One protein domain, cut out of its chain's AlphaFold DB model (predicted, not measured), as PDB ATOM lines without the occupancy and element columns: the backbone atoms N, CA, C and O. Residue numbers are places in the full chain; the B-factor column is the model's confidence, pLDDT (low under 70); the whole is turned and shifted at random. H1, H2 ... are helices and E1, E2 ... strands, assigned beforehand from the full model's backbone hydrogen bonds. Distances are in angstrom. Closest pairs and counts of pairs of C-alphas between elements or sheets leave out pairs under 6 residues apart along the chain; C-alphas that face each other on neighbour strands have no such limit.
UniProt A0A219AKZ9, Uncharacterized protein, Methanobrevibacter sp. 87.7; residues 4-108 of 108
ATOM      1  N   PHE A   4     -33.553  30.067 -47.447       94.25
ATOM      2  CA  PHE A   4     -33.702  28.627 -47.372       94.25
ATOM      3  C   PHE A   4     -33.421  28.154 -45.961       94.25
ATOM      4  O   PHE A   4     -32.507  28.646 -45.298       94.25
ATOM      5  N   LYS A   5     -34.178  27.158 -45.517       94.69
ATOM      6  CA  LYS A   5     -33.994  26.527 -44.217       94.69
ATOM      7  C   LYS A   5     -33.467  25.114 -44.392       94.69
ATOM      8  O   LYS A   5     -34.083  24.308 -45.083       94.69
ATOM      9  N   LEU A   6     -32.357  24.810 -43.729       93.75
ATOM     10  CA  LEU A   6     -31.815  23.463 -43.604       93.75
ATOM     11  C   LEU A   6     -32.092  22.935 -42.193       93.75
ATOM     12  O   LEU A   6     -31.574  23.483 -41.221       93.75
ATOM     13  N   THR A   7     -32.891  21.877 -42.087       92.38
ATOM     14  CA  THR A   7     -33.369  21.314 -40.813       92.38
ATOM     15  C   THR A   7     -32.783  19.928 -40.592       92.38
ATOM     16  O   THR A   7     -32.913  19.066 -41.458       92.38
ATOM     17  N   ASN A   8     -32.168  19.674 -39.435       90.69
ATOM     18  CA  ASN A   8     -31.678  18.342 -39.086       90.69
ATOM     19  C   ASN A   8     -32.831  17.394 -38.722       90.69
ATOM     20  O   ASN A   8     -33.549  17.618 -37.753       90.69
ATOM     21  N   LEU A   9     -32.971  16.291 -39.459       89.81
ATOM     22  CA  LEU A   9     -34.005  15.272 -39.237       89.81
ATOM     23  C   LEU A   9     -33.531  14.101 -38.359       89.81
ATOM     24  O   LEU A   9     -34.322  13.219 -38.017       89.81
ATOM     25  N   SER A  10     -32.233  14.030 -38.056       81.62
ATOM     26  CA  SER A  10     -31.619  12.937 -37.281       81.62
ATOM     27  C   SER A  10     -31.487  13.222 -35.785       81.62
ATOM     28  O   SER A  10     -31.252  12.301 -35.004       81.62
ATOM     29  N   SER A  11     -31.628  14.486 -35.399       72.44
ATOM     30  CA  SER A  11     -31.362  14.997 -34.057       72.44
ATOM     31  C   SER A  11     -32.651  15.173 -33.259       72.44
ATOM     32  O   SER A  11     -33.746  15.272 -33.814       72.44
ATOM     33  N   SER A  12     -32.517  15.146 -31.932       68.38
ATOM     34  CA  SER A  12     -33.611  15.504 -31.024       68.38
ATOM     35  C   SER A  12     -33.621  16.993 -30.673       68.38
ATOM     36  O   SER A  12     -34.636  17.489 -30.187       68.38
ATOM     37  N   ALA A  13     -32.510  17.680 -30.939       70.31
ATOM     38  CA  ALA A  13     -32.405  19.124 -30.921       70.31
ATOM     39  C   ALA A  13     -32.918  19.712 -32.246       70.31
ATOM     40  O   ALA A  13     -32.666  19.175 -33.327       70.31
ATOM     41  N   ASP A  14     -33.604  20.851 -32.161       76.94
ATOM     42  CA  ASP A  14     -34.095  21.606 -33.319       76.94
ATOM     43  C   ASP A  14     -32.915  22.333 -34.003       76.94
ATOM     44  O   ASP A  14     -32.761  23.551 -33.908       76.94
ATOM     45  N   CYS A  15     -32.003  21.574 -34.622       86.75
ATOM     46  CA  CYS A  15     -30.840  22.138 -35.303       86.75
ATOM     47  C   CYS A  15     -31.242  22.651 -36.689       86.75
ATOM     48  O   CYS A  15     -31.534  21.862 -37.592       86.75
ATOM     49  N   GLU A  16     -31.201  23.971 -36.862       91.44
ATOM     50  CA  GLU A  16     -31.593  24.648 -38.097       91.44
ATOM     51  C   GLU A  16     -30.518  25.646 -38.551       91.44
ATOM     52  O   GLU A  16     -29.913  26.351 -37.738       91.44
ATOM     53  N   ILE A  17     -30.288  25.714 -39.863       92.38
ATOM     54  CA  ILE A  17     -29.482  26.757 -40.510       92.38
ATOM     55  C   ILE A  17     -30.376  27.479 -41.515       92.38
ATOM     56  O   ILE A  17     -30.893  26.858 -42.443       92.38
ATOM     57  N   LEU A  18     -30.534  28.790 -41.347       93.69
ATOM     58  CA  LEU A  18     -31.084  29.659 -42.383       93.69
ATOM     59  C   LEU A  18     -29.963  30.105 -43.315       93.69
ATOM     60  O   LEU A  18     -28.851  30.399 -42.871       93.69
ATOM     61  N   MET A  19     -30.266  30.153 -44.603       93.81
ATOM     62  CA  MET A  19     -29.334  30.503 -45.664       93.81
ATOM     63  C   MET A  19     -29.985  31.523 -46.573       93.81
ATOM     64  O   MET A  19     -31.094  31.305 -47.048       93.81
ATOM     65  N   ALA A  20     -29.284  32.609 -46.846       93.44
ATOM     66  CA  ALA A  20     -29.734  33.632 -47.764       93.44
ATOM     67  C   ALA A  20     -28.756  33.679 -48.938       93.44
ATOM     68  O   ALA A  20     -27.563  33.904 -48.734       93.44
ATOM     69  N   ILE A  21     -29.243  33.414 -50.153       92.12
ATOM     70  CA  ILE A  21     -28.389  33.262 -51.339       92.12
ATOM     71  C   ILE A  21     -28.683  34.374 -52.337       92.12
ATOM     72  O   ILE A  21     -29.836  34.591 -52.721       92.12
ATOM     73  N   ASP A  22     -27.641  35.077 -52.765       92.25
ATOM     74  CA  ASP A  22     -27.711  36.043 -53.853       92.25
ATOM     75  C   ASP A  22     -27.129  35.427 -55.123       92.25
ATOM     76  O   ASP A  22     -26.022  34.883 -55.114       92.25
ATOM     77  N   TYR A  23     -27.897  35.501 -56.204       90.38
ATOM     78  CA  TYR A  23     -27.524  34.941 -57.496       90.38
ATOM     79  C   TYR A  23     -27.248  36.072 -58.483       90.38
ATOM     80  O   TYR A  23     -28.002  37.045 -58.533       90.38
ATOM     81  N   ASP A  24     -26.209  35.915 -59.299       91.69
ATOM     82  CA  ASP A  24     -25.931  36.824 -60.406       91.69
ATOM     83  C   ASP A  24     -26.921  36.639 -61.576       91.69
ATOM     84  O   ASP A  24     -27.807  35.778 -61.569       91.69
ATOM     85  N   ASP A  25     -26.768  37.461 -62.619       90.62
ATOM     86  CA  ASP A  25     -27.610  37.418 -63.823       90.62
ATOM     87  C   ASP A  25     -27.536  36.070 -64.579       90.62
ATOM     88  O   ASP A  25     -28.444  35.755 -65.358       90.62
ATOM     89  N   ASP A  26     -26.472  35.286 -64.371       89.69
ATOM     90  CA  ASP A  26     -26.259  33.970 -64.977       89.69
ATOM     91  C   ASP A  26     -26.786  32.824 -64.079       89.69
ATOM     92  O   ASP A  26     -26.823  31.666 -64.509       89.69
ATOM     93  N   GLY A  27     -27.270  33.138 -62.871       86.06
ATOM     94  CA  GLY A  27     -27.794  32.176 -61.901       86.06
ATOM     95  C   GLY A  27     -26.707  31.461 -61.097       86.06
ATOM     96  O   GLY A  27     -26.954  30.378 -60.556       86.06
ATOM     97  N   GLU A  28     -25.500  32.023 -61.036       89.81
ATOM     98  CA  GLU A  28     -24.428  31.568 -60.152       89.81
ATOM     99  C   GLU A  28     -24.448  32.326 -58.827       89.81
ATOM    100  O   GLU A  28     -24.942  33.445 -58.745       89.81
ATOM    101  N   VAL A  29     -23.947  31.697 -57.764       89.94
ATOM    102  CA  VAL A  29     -23.928  32.313 -56.431       89.94
ATOM    103  C   VAL A  29     -22.936  33.480 -56.429       89.94
ATOM    104  O   VAL A  29     -21.731  33.274 -56.589       89.94
ATOM    105  N   GLU A  30     -23.439  34.698 -56.229       92.75
ATOM    106  CA  GLU A  30     -22.635  35.912 -56.054       92.75
ATOM    107  C   GLU A  30     -22.272  36.118 -54.578       92.75
ATOM    108  O   GLU A  30     -21.133  36.470 -54.258       92.75
ATOM    109  N   ASN A  31     -23.227  35.870 -53.677       92.25
ATOM    110  CA  ASN A  31     -23.042  35.980 -52.233       92.25
ATOM    111  C   ASN A  31     -23.926  34.977 -51.475       92.25
ATOM    112  O   ASN A  31     -24.966  34.551 -51.976       92.25
ATOM    113  N   GLN A  32     -23.526  34.623 -50.256       91.81
ATOM    114  CA  GLN A  32     -24.307  33.773 -49.362       91.81
ATOM    115  C   GLN A  32     -24.080  34.165 -47.902       91.81
ATOM    116  O   GLN A  32     -22.949  34.421 -47.492       91.81
ATOM    117  N   GLU A  33     -25.151  34.181 -47.117       94.06
ATOM    118  CA  GLU A  33     -25.112  34.415 -45.674       94.06
ATOM    119  C   GLU A  33     -25.846  33.290 -44.940       94.06
ATOM    120  O   GLU A  33     -26.797  32.701 -45.456       94.06
ATOM    121  N   PHE A  34     -25.404  32.997 -43.721       93.19
ATOM    122  CA  PHE A  34     -25.873  31.882 -42.910       93.19
ATOM    123  C   PHE A  34     -26.251  32.337 -41.502       93.19
ATOM    124  O   PHE A  34     -25.577  33.192 -40.926       93.19
ATOM    125  N   TYR A  35     -27.271  31.717 -40.911       91.12
ATOM    126  CA  TYR A  35     -27.741  32.024 -39.562       91.12
ATOM    127  C   TYR A  35     -28.180  30.775 -38.801       91.12
ATOM    128  O   TYR A  35     -28.945  29.958 -39.303       91.12
ATOM    129  N   THR A  36     -27.725  30.657 -37.554       87.06
ATOM    130  CA  THR A  36     -27.998  29.518 -36.653       87.06
ATOM    131  C   THR A  36     -28.775  29.909 -35.394       87.06
ATOM    132  O   THR A  36     -28.872  29.115 -34.464       87.06
ATOM    133  N   GLY A  37     -29.303  31.138 -35.313       82.38
ATOM    134  CA  GLY A  37     -30.045  31.623 -34.136       82.38
ATOM    135  C   GLY A  37     -29.364  32.734 -33.324       82.38
ATOM    136  O   GLY A  37     -29.993  33.271 -32.413       82.38
ATOM    137  N   SER A  38     -28.107  33.085 -33.633       82.69
ATOM    138  CA  SER A  38     -27.368  34.171 -32.962       82.69
ATOM    139  C   SER A  38     -27.105  35.349 -33.897       82.69
ATOM    140  O   SER A  38     -27.744  36.389 -33.760       82.69
ATOM    141  N   ASP A  39     -26.195  35.173 -34.859       86.00
ATOM    142  CA  ASP A  39     -25.753  36.211 -35.793       86.00
ATOM    143  C   ASP A  39     -25.625  35.645 -37.212       86.00
ATOM    144  O   ASP A  39     -25.341  34.456 -37.393       86.00
ATOM    145  N   TRP A  40     -25.843  36.512 -38.207       90.38
ATOM    146  CA  TRP A  40     -25.586  36.209 -39.615       90.38
ATOM    147  C   TRP A  40     -24.082  36.252 -39.901       90.38
ATOM    148  O   TRP A  40     -23.386  37.151 -39.424       90.38
ATOM    149  N   THR A  41     -23.587  35.304 -40.692       91.38
ATOM    150  CA  THR A  41     -22.191  35.258 -41.154       91.38
ATOM    151  C   THR A  41     -22.118  34.805 -42.609       91.38
ATOM    152  O   THR A  41     -22.862  33.922 -43.028       91.38
ATOM    153  N   ASP A  42     -21.214  35.398 -43.384       91.75
ATOM    154  CA  ASP A  42     -20.850  34.959 -44.737       91.75
ATOM    155  C   ASP A  42     -19.787  33.841 -44.714       91.75
ATOM    156  O   ASP A  42     -19.479  33.219 -45.735       91.75
ATOM    157  N   ASN A  43     -19.233  33.549 -43.533       89.12
ATOM    158  CA  ASN A  43     -18.208  32.546 -43.324       89.12
ATOM    159  C   ASN A  43     -18.806  31.291 -42.661       89.12
ATOM    160  O   ASN A  43     -19.027  31.269 -41.447       89.12
ATOM    161  N   PRO A  44     -18.997  30.187 -43.401       84.12
ATOM    162  CA  PRO A  44     -19.621  28.983 -42.855       84.12
ATOM    163  C   PRO A  44     -18.800  28.340 -41.722       84.12
ATOM    164  O   PRO A  44     -19.359  27.648 -40.873       84.12
ATOM    165  N   ALA A  45     -17.492  28.613 -41.633       83.06
ATOM    166  CA  ALA A  45     -16.667  28.148 -40.517       83.06
ATOM    167  C   ALA A  45     -17.000  28.846 -39.182       83.06
ATOM    168  O   ALA A  45     -16.786  28.261 -38.120       83.06
ATOM    169  N   GLU A  46     -17.542  30.069 -39.221       85.31
ATOM    170  CA  GLU A  46     -17.949  30.823 -38.026       85.31
ATOM    171  C   GLU A  46     -19.277  30.327 -37.445       85.31
ATOM    172  O   GLU A  46     -19.536  30.511 -36.256       85.31
ATOM    173  N   LEU A  47     -20.094  29.612 -38.228       80.88
ATOM    174  CA  LEU A  47     -21.375  29.078 -37.752       80.88
ATOM    175  C   LEU A  47     -21.217  28.155 -36.543       80.88
ATOM    176  O   LEU A  47     -22.033  28.192 -35.622       80.88
ATOM    177  N   ARG A  48     -20.138  27.368 -36.520       79.81
ATOM    178  CA  ARG A  48     -19.822  26.458 -35.415       79.81
ATOM    179  C   ARG A  48     -19.449  27.198 -34.128       79.81
ATOM    180  O   ARG A  48     -19.700  26.699 -33.034       79.81
ATOM    181  N   GLU A  49     -18.841  28.376 -34.246       78.12
ATOM    182  CA  GLU A  49     -18.545  29.236 -33.094       78.12
ATOM    183  C   GLU A  49     -19.808  29.962 -32.607       78.12
ATOM    184  O   GLU A  49     -19.961  30.213 -31.413       78.12
ATOM    185  N   ASN A  50     -20.760  30.233 -33.501       73.75
ATOM    186  CA  ASN A  50     -22.006  30.908 -33.145       73.75
ATOM    187  C   ASN A  50     -22.953  30.018 -32.324       73.75
ATOM    188  O   ASN A  50     -23.660  30.528 -31.457       73.75
ATOM    189  N   THR A  51     -22.944  28.694 -32.507       69.88
ATOM    190  CA  THR A  51     -23.842  27.781 -31.768       69.88
ATOM    191  C   THR A  51     -23.409  27.471 -30.345       69.88
ATOM    192  O   THR A  51     -24.228  27.007 -29.548       69.88
ATOM    193  N   THR A  52     -22.165  27.788 -29.970       65.06
ATOM    194  CA  THR A  52     -21.688  27.595 -28.590       65.06
ATOM    195  C   THR A  52     -22.432  28.484 -27.586       65.06
ATOM    196  O   THR A  52     -22.354  28.252 -26.382       65.06
ATOM    197  N   PHE A  53     -23.163  29.492 -28.074       61.69
ATOM    198  CA  PHE A  53     -23.991  30.397 -27.277       61.69
ATOM    199  C   PHE A  53     -25.477  30.007 -27.234       61.69
ATOM    200  O   PHE A  53     -26.229  30.625 -26.482       61.69
ATOM    201  N   ILE A  54     -25.897  29.021 -28.037       66.81
ATOM    202  CA  ILE A  54     -27.311  28.744 -28.339       66.81
ATOM    203  C   ILE A  54     -27.772  27.401 -27.749       66.81
ATOM    204  O   ILE A  54     -28.955  27.255 -27.459       66.81
ATOM    205  N   CYS A  55     -26.859  26.449 -27.525       73.25
ATOM    206  CA  CYS A  55     -27.196  25.086 -27.100       73.25
ATOM    207  C   CYS A  55     -26.401  24.615 -25.870       73.25
ATOM    208  O   CYS A  55     -25.272  25.060 -25.619       73.25
ATOM    209  N   ASP A  56     -27.003  23.704 -25.103       78.44
ATOM    210  CA  ASP A  56     -26.383  23.115 -23.913       78.44
ATOM    211  C   ASP A  56     -25.292  22.094 -24.306       78.44
ATOM    212  O   ASP A  56     -25.231  21.617 -25.437       78.44
ATOM    213  N   GLU A  57     -24.406  21.723 -23.372       77.38
ATOM    214  CA  GLU A  57     -23.274  20.809 -23.643       77.38
ATOM    215  C   GLU A  57     -23.718  19.452 -24.228       77.38
ATOM    216  O   GLU A  57     -22.997  18.866 -25.033       77.38
ATOM    217  N   GLU A  58     -24.913  18.977 -23.868       77.62
ATOM    218  CA  GLU A  58     -25.493  17.730 -24.387       77.62
ATOM    219  C   GLU A  58     -25.895  17.840 -25.870       77.62
ATOM    220  O   GLU A  58     -25.777  16.869 -26.612       77.62
ATOM    221  N   GLU A  59     -26.298  19.027 -26.327       81.94
ATOM    222  CA  GLU A  59     -26.729  19.286 -27.708       81.94
ATOM    223  C   GLU A  59     -25.548  19.639 -28.626       81.94
ATOM    224  O   GLU A  59     -25.643  19.523 -29.850       81.94
ATOM    225  N   GLN A  60     -24.399  20.028 -28.060       83.06
ATOM    226  CA  GLN A  60     -23.211  20.387 -28.840       83.06
ATOM    227  C   GLN A  60     -22.697  19.238 -29.713       83.06
ATOM    228  O   GLN A  60     -22.165  19.492 -30.794       83.06
ATOM    229  N   GLU A  61     -22.807  17.982 -29.274       84.88
ATOM    230  CA  GLU A  61     -22.397  16.833 -30.095       84.88
ATOM    231  C   GLU A  61     -23.280  16.695 -31.345       84.88
ATOM    232  O   GLU A  61     -22.753  16.516 -32.445       84.88
ATOM    233  N   GLU A  62     -24.595  16.879 -31.197       86.50
ATOM    234  CA  GLU A  62     -25.559  16.829 -32.303       86.50
ATOM    235  C   GLU A  62     -25.329  17.985 -33.291       86.50
ATOM    236  O   GLU A  62     -25.234  17.754 -34.500       86.50
ATOM    237  N   TRP A  63     -25.104  19.205 -32.788       86.69
ATOM    238  CA  TRP A  63     -24.721  20.355 -33.614       86.69
ATOM    239  C   TRP A  63     -23.405  20.134 -34.359       86.69
ATOM    240  O   TRP A  63     -23.291  20.471 -35.534       86.69
ATOM    241  N   ASN A  64     -22.398  19.550 -33.705       86.31
ATOM    242  CA  ASN A  64     -21.117  19.263 -34.346       86.31
ATOM    243  C   ASN A  64     -21.263  18.260 -35.497       86.31
ATOM    244  O   ASN A  64     -20.621  18.438 -36.532       86.31
ATOM    245  N   TYR A  65     -22.079  17.217 -35.323       86.75
ATOM    246  CA  TYR A  65     -22.366  16.262 -36.393       86.75
ATOM    247  C   TYR A  65     -23.096  16.945 -37.553       86.75
ATOM    248  O   TYR A  65     -22.648  16.850 -38.696       86.75
ATOM    249  N   PHE A  66     -24.133  17.731 -37.246       89.38
ATOM    250  CA  PHE A  66     -24.883  18.493 -38.242       89.38
ATOM    251  C   PHE A  66     -23.990  19.452 -39.044       89.38
ATOM    252  O   PHE A  66     -24.047  19.449 -40.272       89.38
ATOM    253  N   PHE A  67     -23.095  20.200 -38.386       89.31
ATOM    254  CA  PHE A  67     -22.161  21.089 -39.080       89.31
ATOM    255  C   PHE A  67     -21.190  20.356 -39.992       89.31
ATOM    256  O   PHE A  67     -20.898  20.859 -41.071       89.31
ATOM    257  N   ASN A  68     -20.673  19.196 -39.585       89.44
ATOM    258  CA  ASN A  68     -19.756  18.444 -40.442       89.44
ATOM    259  C   ASN A  68     -20.453  18.011 -41.736       89.44
ATOM    260  O   ASN A  68     -19.884  18.173 -42.812       89.44
ATOM    261  N   GLY A  69     -21.692  17.527 -41.631       90.38
ATOM    262  CA  GLY A  69     -22.498  17.179 -42.794       90.38
ATOM    263  C   GLY A  69     -22.843  18.397 -43.656       90.38
ATOM    264  O   GLY A  69     -22.694  18.360 -44.871       90.38
ATOM    265  N   PHE A  70     -23.256  19.506 -43.035       91.25
ATOM    266  CA  PHE A  70     -23.564  20.747 -43.747       91.25
ATOM    267  C   PHE A  70     -22.345  21.272 -44.517       91.25
ATOM    268  O   PHE A  70     -22.449  21.592 -45.699       91.25
ATOM    269  N   MET A  71     -21.174  21.304 -43.871       90.88
ATOM    270  CA  MET A  71     -19.921  21.697 -44.514       90.88
ATOM    271  C   MET A  71     -19.580  20.773 -45.681       90.88
ATOM    272  O   MET A  71     -19.130  21.260 -46.711       90.88
ATOM    273  N   HIS A  72     -19.832  19.468 -45.549       90.88
ATOM    274  CA  HIS A  72     -19.639  18.526 -46.645       90.88
ATOM    275  C   HIS A  72     -20.513  18.878 -47.856       90.88
ATOM    276  O   HIS A  72     -19.968  19.079 -48.938       90.88
ATOM    277  N   LEU A  73     -21.828  19.050 -47.663       91.31
ATOM    278  CA  LEU A  73     -22.770  19.409 -48.737       91.31
ATOM    279  C   LEU A  73     -22.425  20.748 -49.410       91.31
ATOM    280  O   LEU A  73     -22.624  20.925 -50.615       91.31
ATOM    281  N   LEU A  74     -21.917  21.708 -48.631       90.12
ATOM    282  CA  LEU A  74     -21.484  23.003 -49.146       90.12
ATOM    283  C   LEU A  74     -20.191  22.879 -49.970       90.12
ATOM    284  O   LEU A  74     -20.076  23.489 -51.031       90.12
ATOM    285  N   GLU A  75     -19.224  22.083 -49.507       90.44
ATOM    286  CA  GLU A  75     -17.944  21.850 -50.192       90.44
ATOM    287  C   GLU A  75     -18.090  21.007 -51.469       90.44
ATOM    288  O   GLU A  75     -17.350  21.230 -52.433       90.44
ATOM    289  N   THR A  76     -19.025  20.051 -51.496       91.12
ATOM    290  CA  THR A  76     -19.335  19.248 -52.692       91.12
ATOM    291  C   THR A  76     -20.153  20.029 -53.718       91.12
ATOM    292  O   THR A  76     -20.131  19.681 -54.899       91.12
ATOM    293  N   GLY A  77     -20.830  21.098 -53.289       90.06
ATOM    294  CA  GLY A  77     -21.726  21.905 -54.115       90.06
ATOM    295  C   GLY A  77     -23.124  21.304 -54.276       90.06
ATOM    296  O   GLY A  77     -23.981  21.948 -54.876       90.06
ATOM    297  N   GLU A  78     -23.382  20.123 -53.708       91.12
ATOM    298  CA  GLU A  78     -24.679  19.436 -53.778       91.12
ATOM    299  C   GLU A  78     -25.798  20.295 -53.185       91.12
ATOM    300  O   GLU A  78     -26.897  20.355 -53.732       91.12
ATOM    301  N   LEU A  79     -25.493  21.041 -52.119       90.69
ATOM    302  CA  LEU A  79     -26.443  21.978 -51.529       90.69
ATOM    303  C   LEU A  79     -26.889  23.045 -52.538       90.69
ATOM    304  O   LEU A  79     -28.079  23.304 -52.686       90.69
ATOM    305  N   ILE A  80     -25.935  23.648 -53.252       89.69
ATOM    306  CA  ILE A  80     -26.203  24.712 -54.227       89.69
ATOM    307  C   ILE A  80     -26.955  24.170 -55.445       89.69
ATOM    308  O   ILE A  80     -27.824  24.857 -55.981       89.69
ATOM    309  N   GLU A  81     -26.648  22.951 -55.890       90.94
ATOM    310  CA  GLU A  81     -27.365  22.322 -57.002       90.94
ATOM    311  C   GLU A  81     -28.848  22.108 -56.675       90.94
ATOM    312  O   GLU A  81     -29.702  22.436 -57.501       90.94
ATOM    313  N   GLU A  82     -29.168  21.639 -55.466       90.62
ATOM    314  CA  GLU A  82     -30.561  21.401 -55.078       90.62
ATOM    315  C   GLU A  82     -31.332  22.684 -54.772       90.62
ATOM    316  O   GLU A  82     -32.499  22.797 -55.141       90.62
ATOM    317  N   LEU A  83     -30.676  23.707 -54.216       89.38
ATOM    318  CA  LEU A  83     -31.271  25.039 -54.060       89.38
ATOM    319  C   LEU A  83     -31.802  25.598 -55.389       89.38
ATOM    320  O   LEU A  83     -32.880  26.185 -55.429       89.38
ATOM    321  N   LYS A  84     -31.080  25.375 -56.496       86.81
ATOM    322  CA  LYS A  84     -31.509  25.793 -57.844       86.81
ATOM    323  C   LYS A  84     -32.685  24.961 -58.386       86.81
ATOM    324  O   LYS A  84     -33.328  25.375 -59.357       86.81
ATOM    325  N   ASN A  85     -32.948  23.783 -57.816       87.44
ATOM    326  CA  ASN A  85     -34.034  22.893 -58.228       87.44
ATOM    327  C   ASN A  85     -35.362  23.189 -57.521       87.44
ATOM    328  O   ASN A  85     -36.399  22.835 -58.091       87.44
ATOM    329  N   LEU A  86     -35.331  23.845 -56.357       88.50
ATOM    330  CA  LEU A  86     -36.513  24.354 -55.657       88.50
ATOM    331  C   LEU A  86     -37.128  25.509 -56.464       88.50
ATOM    332  O   LEU A  86     -36.417  26.381 -56.968       88.50
ATOM    333  N   LYS A  87     -38.444  25.454 -56.704       81.06
ATOM    334  CA  LYS A  87     -39.140  26.402 -57.610       81.06
ATOM    335  C   LYS A  87     -40.328  27.111 -56.989       81.06
ATOM    336  O   LYS A  87     -40.917  27.978 -57.643       81.06
ATOM    337  N   GLU A  88     -40.750  26.675 -55.815       86.44
ATOM    338  CA  GLU A  88     -41.953  27.145 -55.151       86.44
ATOM    339  C   GLU A  88     -41.657  27.281 -53.658       86.44
ATOM    340  O   GLU A  88     -41.056  26.400 -53.056       86.44
ATOM    341  N   ILE A  89     -42.141  28.353 -53.032       87.06
ATOM    342  CA  ILE A  89     -42.040  28.521 -51.578       87.06
ATOM    343  C   ILE A  89     -42.669  27.302 -50.886       87.06
ATOM    344  O   ILE A  89     -43.800  26.915 -51.209       87.06
ATOM    345  N   ASN A  90     -41.987  26.760 -49.876       88.50
ATOM    346  CA  ASN A  90     -42.276  25.490 -49.197       88.50
ATOM    347  C   ASN A  90     -42.035  24.218 -50.032       88.50
ATOM    348  O   ASN A  90     -42.427  23.137 -49.588       88.50
ATOM    349  N   ASP A  91     -41.442  24.314 -51.223       91.38
ATOM    350  CA  ASP A  91     -40.834  23.150 -51.866       91.38
ATOM    351  C   ASP A  91     -39.645  22.699 -51.015       91.38
ATOM    352  O   ASP A  91     -38.923  23.531 -50.445       91.38
ATOM    353  N   SER A  92     -39.473  21.386 -50.888       93.19
ATOM    354  CA  SER A  92     -38.438  20.815 -50.035       93.19
ATOM    355  C   SER A  92     -37.718  19.639 -50.680       93.19
ATOM    356  O   SER A  92     -38.247  18.923 -51.535       93.19
ATOM    357  N   TYR A  93     -36.472  19.452 -50.259       93.31
ATOM    358  CA  TYR A  93     -35.604  18.366 -50.677       93.31
ATOM    359  C   TYR A  93     -34.940  17.727 -49.457       93.31
ATOM    360  O   TYR A  93     -34.368  18.419 -48.616       93.31
ATOM    361  N   GLU A  94     -34.992  16.400 -49.358       92.69
ATOM    362  CA  GLU A  94     -34.331  15.661 -48.280       92.69
ATOM    363  C   GLU A  94     -32.965  15.138 -48.739       92.69
ATOM    364  O   GLU A  94     -32.871  14.368 -49.698       92.69
ATOM    365  N   PHE A  95     -31.916  15.492 -47.997       90.62
ATOM    366  CA  PHE A  95     -30.630  14.804 -48.051       90.62
ATOM    367  C   PHE A  95     -30.627  13.694 -46.995       90.62
ATOM    368  O   PHE A  95     -30.890  13.950 -45.820       90.62
ATOM    369  N   ASP A  96     -30.324  12.465 -47.407       89.56
ATOM    370  CA  ASP A  96     -30.201  11.300 -46.523       89.56
ATOM    371  C   ASP A  96     -28.969  10.495 -46.953       89.56
ATOM    372  O   ASP A  96     -29.038   9.684 -47.881       89.56
ATOM    373  N   ASP A  97     -27.832  10.775 -46.316       80.31
ATOM    374  CA  ASP A  97     -26.545  10.117 -46.565       80.31
ATOM    375  C   ASP A  97     -25.883   9.666 -45.246       80.31
ATOM    376  O   ASP A  97     -26.388   9.922 -44.152       80.31
ATOM    377  N   GLU A  98     -24.746   8.970 -45.329       77.62
ATOM    378  CA  GLU A  98     -23.999   8.448 -44.177       77.62
ATOM    379  C   GLU A  98     -23.576   9.552 -43.185       77.62
ATOM    380  O   GLU A  98     -23.445   9.287 -41.985       77.62
ATOM    381  N   ASP A  99     -23.399  10.783 -43.673       78.12
ATOM    382  CA  ASP A  99     -22.888  11.918 -42.901       78.12
ATOM    383  C   ASP A  99     -23.972  12.901 -42.428       78.12
ATOM    384  O   ASP A  99     -23.715  13.693 -41.518       78.12
ATOM    385  N   ILE A 100     -25.175  12.886 -43.019       85.56
ATOM    386  CA  ILE A 100     -26.233  13.847 -42.685       85.56
ATOM    387  C   ILE A 100     -27.624  13.373 -43.112       85.56
ATOM    388  O   ILE A 100     -27.802  12.783 -44.175       85.56
ATOM    389  N   LYS A 101     -28.631  13.710 -42.301       91.25
ATOM    390  CA  LYS A 101     -30.043  13.586 -42.668       91.25
ATOM    391  C   LYS A 101     -30.759  14.907 -42.418       91.25
ATOM    392  O   LYS A 101     -31.006  15.253 -41.260       91.25
ATOM    393  N   VAL A 102     -31.072  15.647 -43.478       92.31
ATOM    394  CA  VAL A 102     -31.628  17.008 -43.404       92.31
ATOM    395  C   VAL A 102     -32.708  17.261 -44.445       92.31
ATOM    396  O   VAL A 102     -32.684  16.676 -45.522       92.31
ATOM    397  N   GLU A 103     -33.617  18.180 -44.134       93.62
ATOM    398  CA  GLU A 103     -34.570  18.758 -45.083       93.62
ATOM    399  C   GLU A 103     -34.140  20.181 -45.446       93.62
ATOM    400  O   GLU A 103     -33.930  21.016 -44.564       93.62
ATOM    401  N   LEU A 104     -34.024  20.458 -46.740       94.25
ATOM    402  CA  LEU A 104     -33.828  21.783 -47.315       94.25
ATOM    403  C   LEU A 104     -35.177  22.313 -47.802       94.25
ATOM    404  O   LEU A 104     -35.808  21.656 -48.618       94.25
ATOM    405  N   THR A 105     -35.604  23.487 -47.343       94.62
ATOM    406  CA  THR A 105     -36.888  24.105 -47.721       94.62
ATOM    407  C   THR A 105     -36.679  25.534 -48.218       94.62
ATOM    408  O   THR A 105     -35.908  26.276 -47.612       94.62
ATOM    409  N   GLU A 106     -37.361  25.928 -49.297       92.50
ATOM    410  CA  GLU A 106     -37.432  27.329 -49.747       92.50
ATOM    411  C   GLU A 106     -38.400  28.133 -48.858       92.50
ATOM    412  O   GLU A 106     -39.559  27.746 -48.681       92.50
ATOM    413  N   GLU A 107     -37.927  29.251 -48.306       89.88
ATOM    414  CA  GLU A 107     -38.682  30.158 -47.430       89.88
ATOM    415  C   GLU A 107     -39.145  31.429 -48.191       89.88
ATOM    416  O   GLU A 107     -38.690  31.694 -49.304       89.88
ATOM    417  N   ASP A 108     -40.100  32.178 -47.612       77.38
ATOM    418  CA  ASP A 108     -40.768  33.371 -48.202       77.38
ATOM    419  C   ASP A 108     -39.916  34.655 -48.158       77.38
ATOM    420  O   ASP A 108     -39.425  34.999 -47.058       77.38
TER     421      ASP A 108
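AT A GLANCE: This is residues 4 to 108 of the 108 residues of an uncharacterized protein of Methanobrevibacter sp. 87.7 (UniProt A0A219AKZ9). What does the domain look like? One twisted, curled sheet of five strands wraps round the short helix H3, and the long helix H2 covers the same face, making two layers. H1 packs on H2, and the long strands E2 and E3 form a hairpin. What are the parts? The printed part has 105 residues, with three named helices and five named strands in the order E1 E2 E3 H1 H2 H3 E4 E5, and its class is mixed. The antiparallel sheet runs E3 E2 E1 E5 E4; the whole is compact, radius of gyration of the C-alphas 13.4 A, spanning 43 by 26 by 26 A.

HOW THE PARTS SIT: How do the strands pair? E1 (residues 4 to 8), E2 (16 to 23) and E3 (29 to 35) form a meander, each strand the antiparallel neighbour of the one before, with N 6 to O 17 at 2.8 A and N 20 to O 33 at 2.9 A. E5 (101 to 107) neighbours E1, N 5 to O 105 at 2.9 A, and E4 (92 to 96), N 93 to O 104 at 2.8 A. How do the helices stand? H1 (47 to 53) touches residues 60 to 67 alone of H2 (60 to 76) in a helical hairpin, closest C-alphas Arg 48 and Phe 67, 6.9 A, at a shallow tilt of 16 degrees. H3 (78 to 83) is close to H2 but not clearly touching, closest C-alphas Leu 73 and Leu 79, 5.3 A. Every O i to N i+4 pair is within hydrogen-bond range in H2 and H3, but 1 of 3 in H1, beside 1 of 4 O i to N i+3 pairs.

IN THESE COORDINATES: Where does E1 begin? C-alpha 4 is at (-33.702, 28.627, -47.372). Which elements are long? H2 measures 24.2 A, E2 22.3 A and E5 19.3 A, ending at C-alpha 107 (-38.682, 30.158, -47.430).

THE WHOLE: How large is it? The farthest C-alphas, Asp 25 and Glu 58, are 44.1 A apart. Is it unbroken? The printed part has no cut, and the link from E3 to H1 is long. Where is confidence low? pLDDT is under 70 at residue 12 and residues 51 to 54.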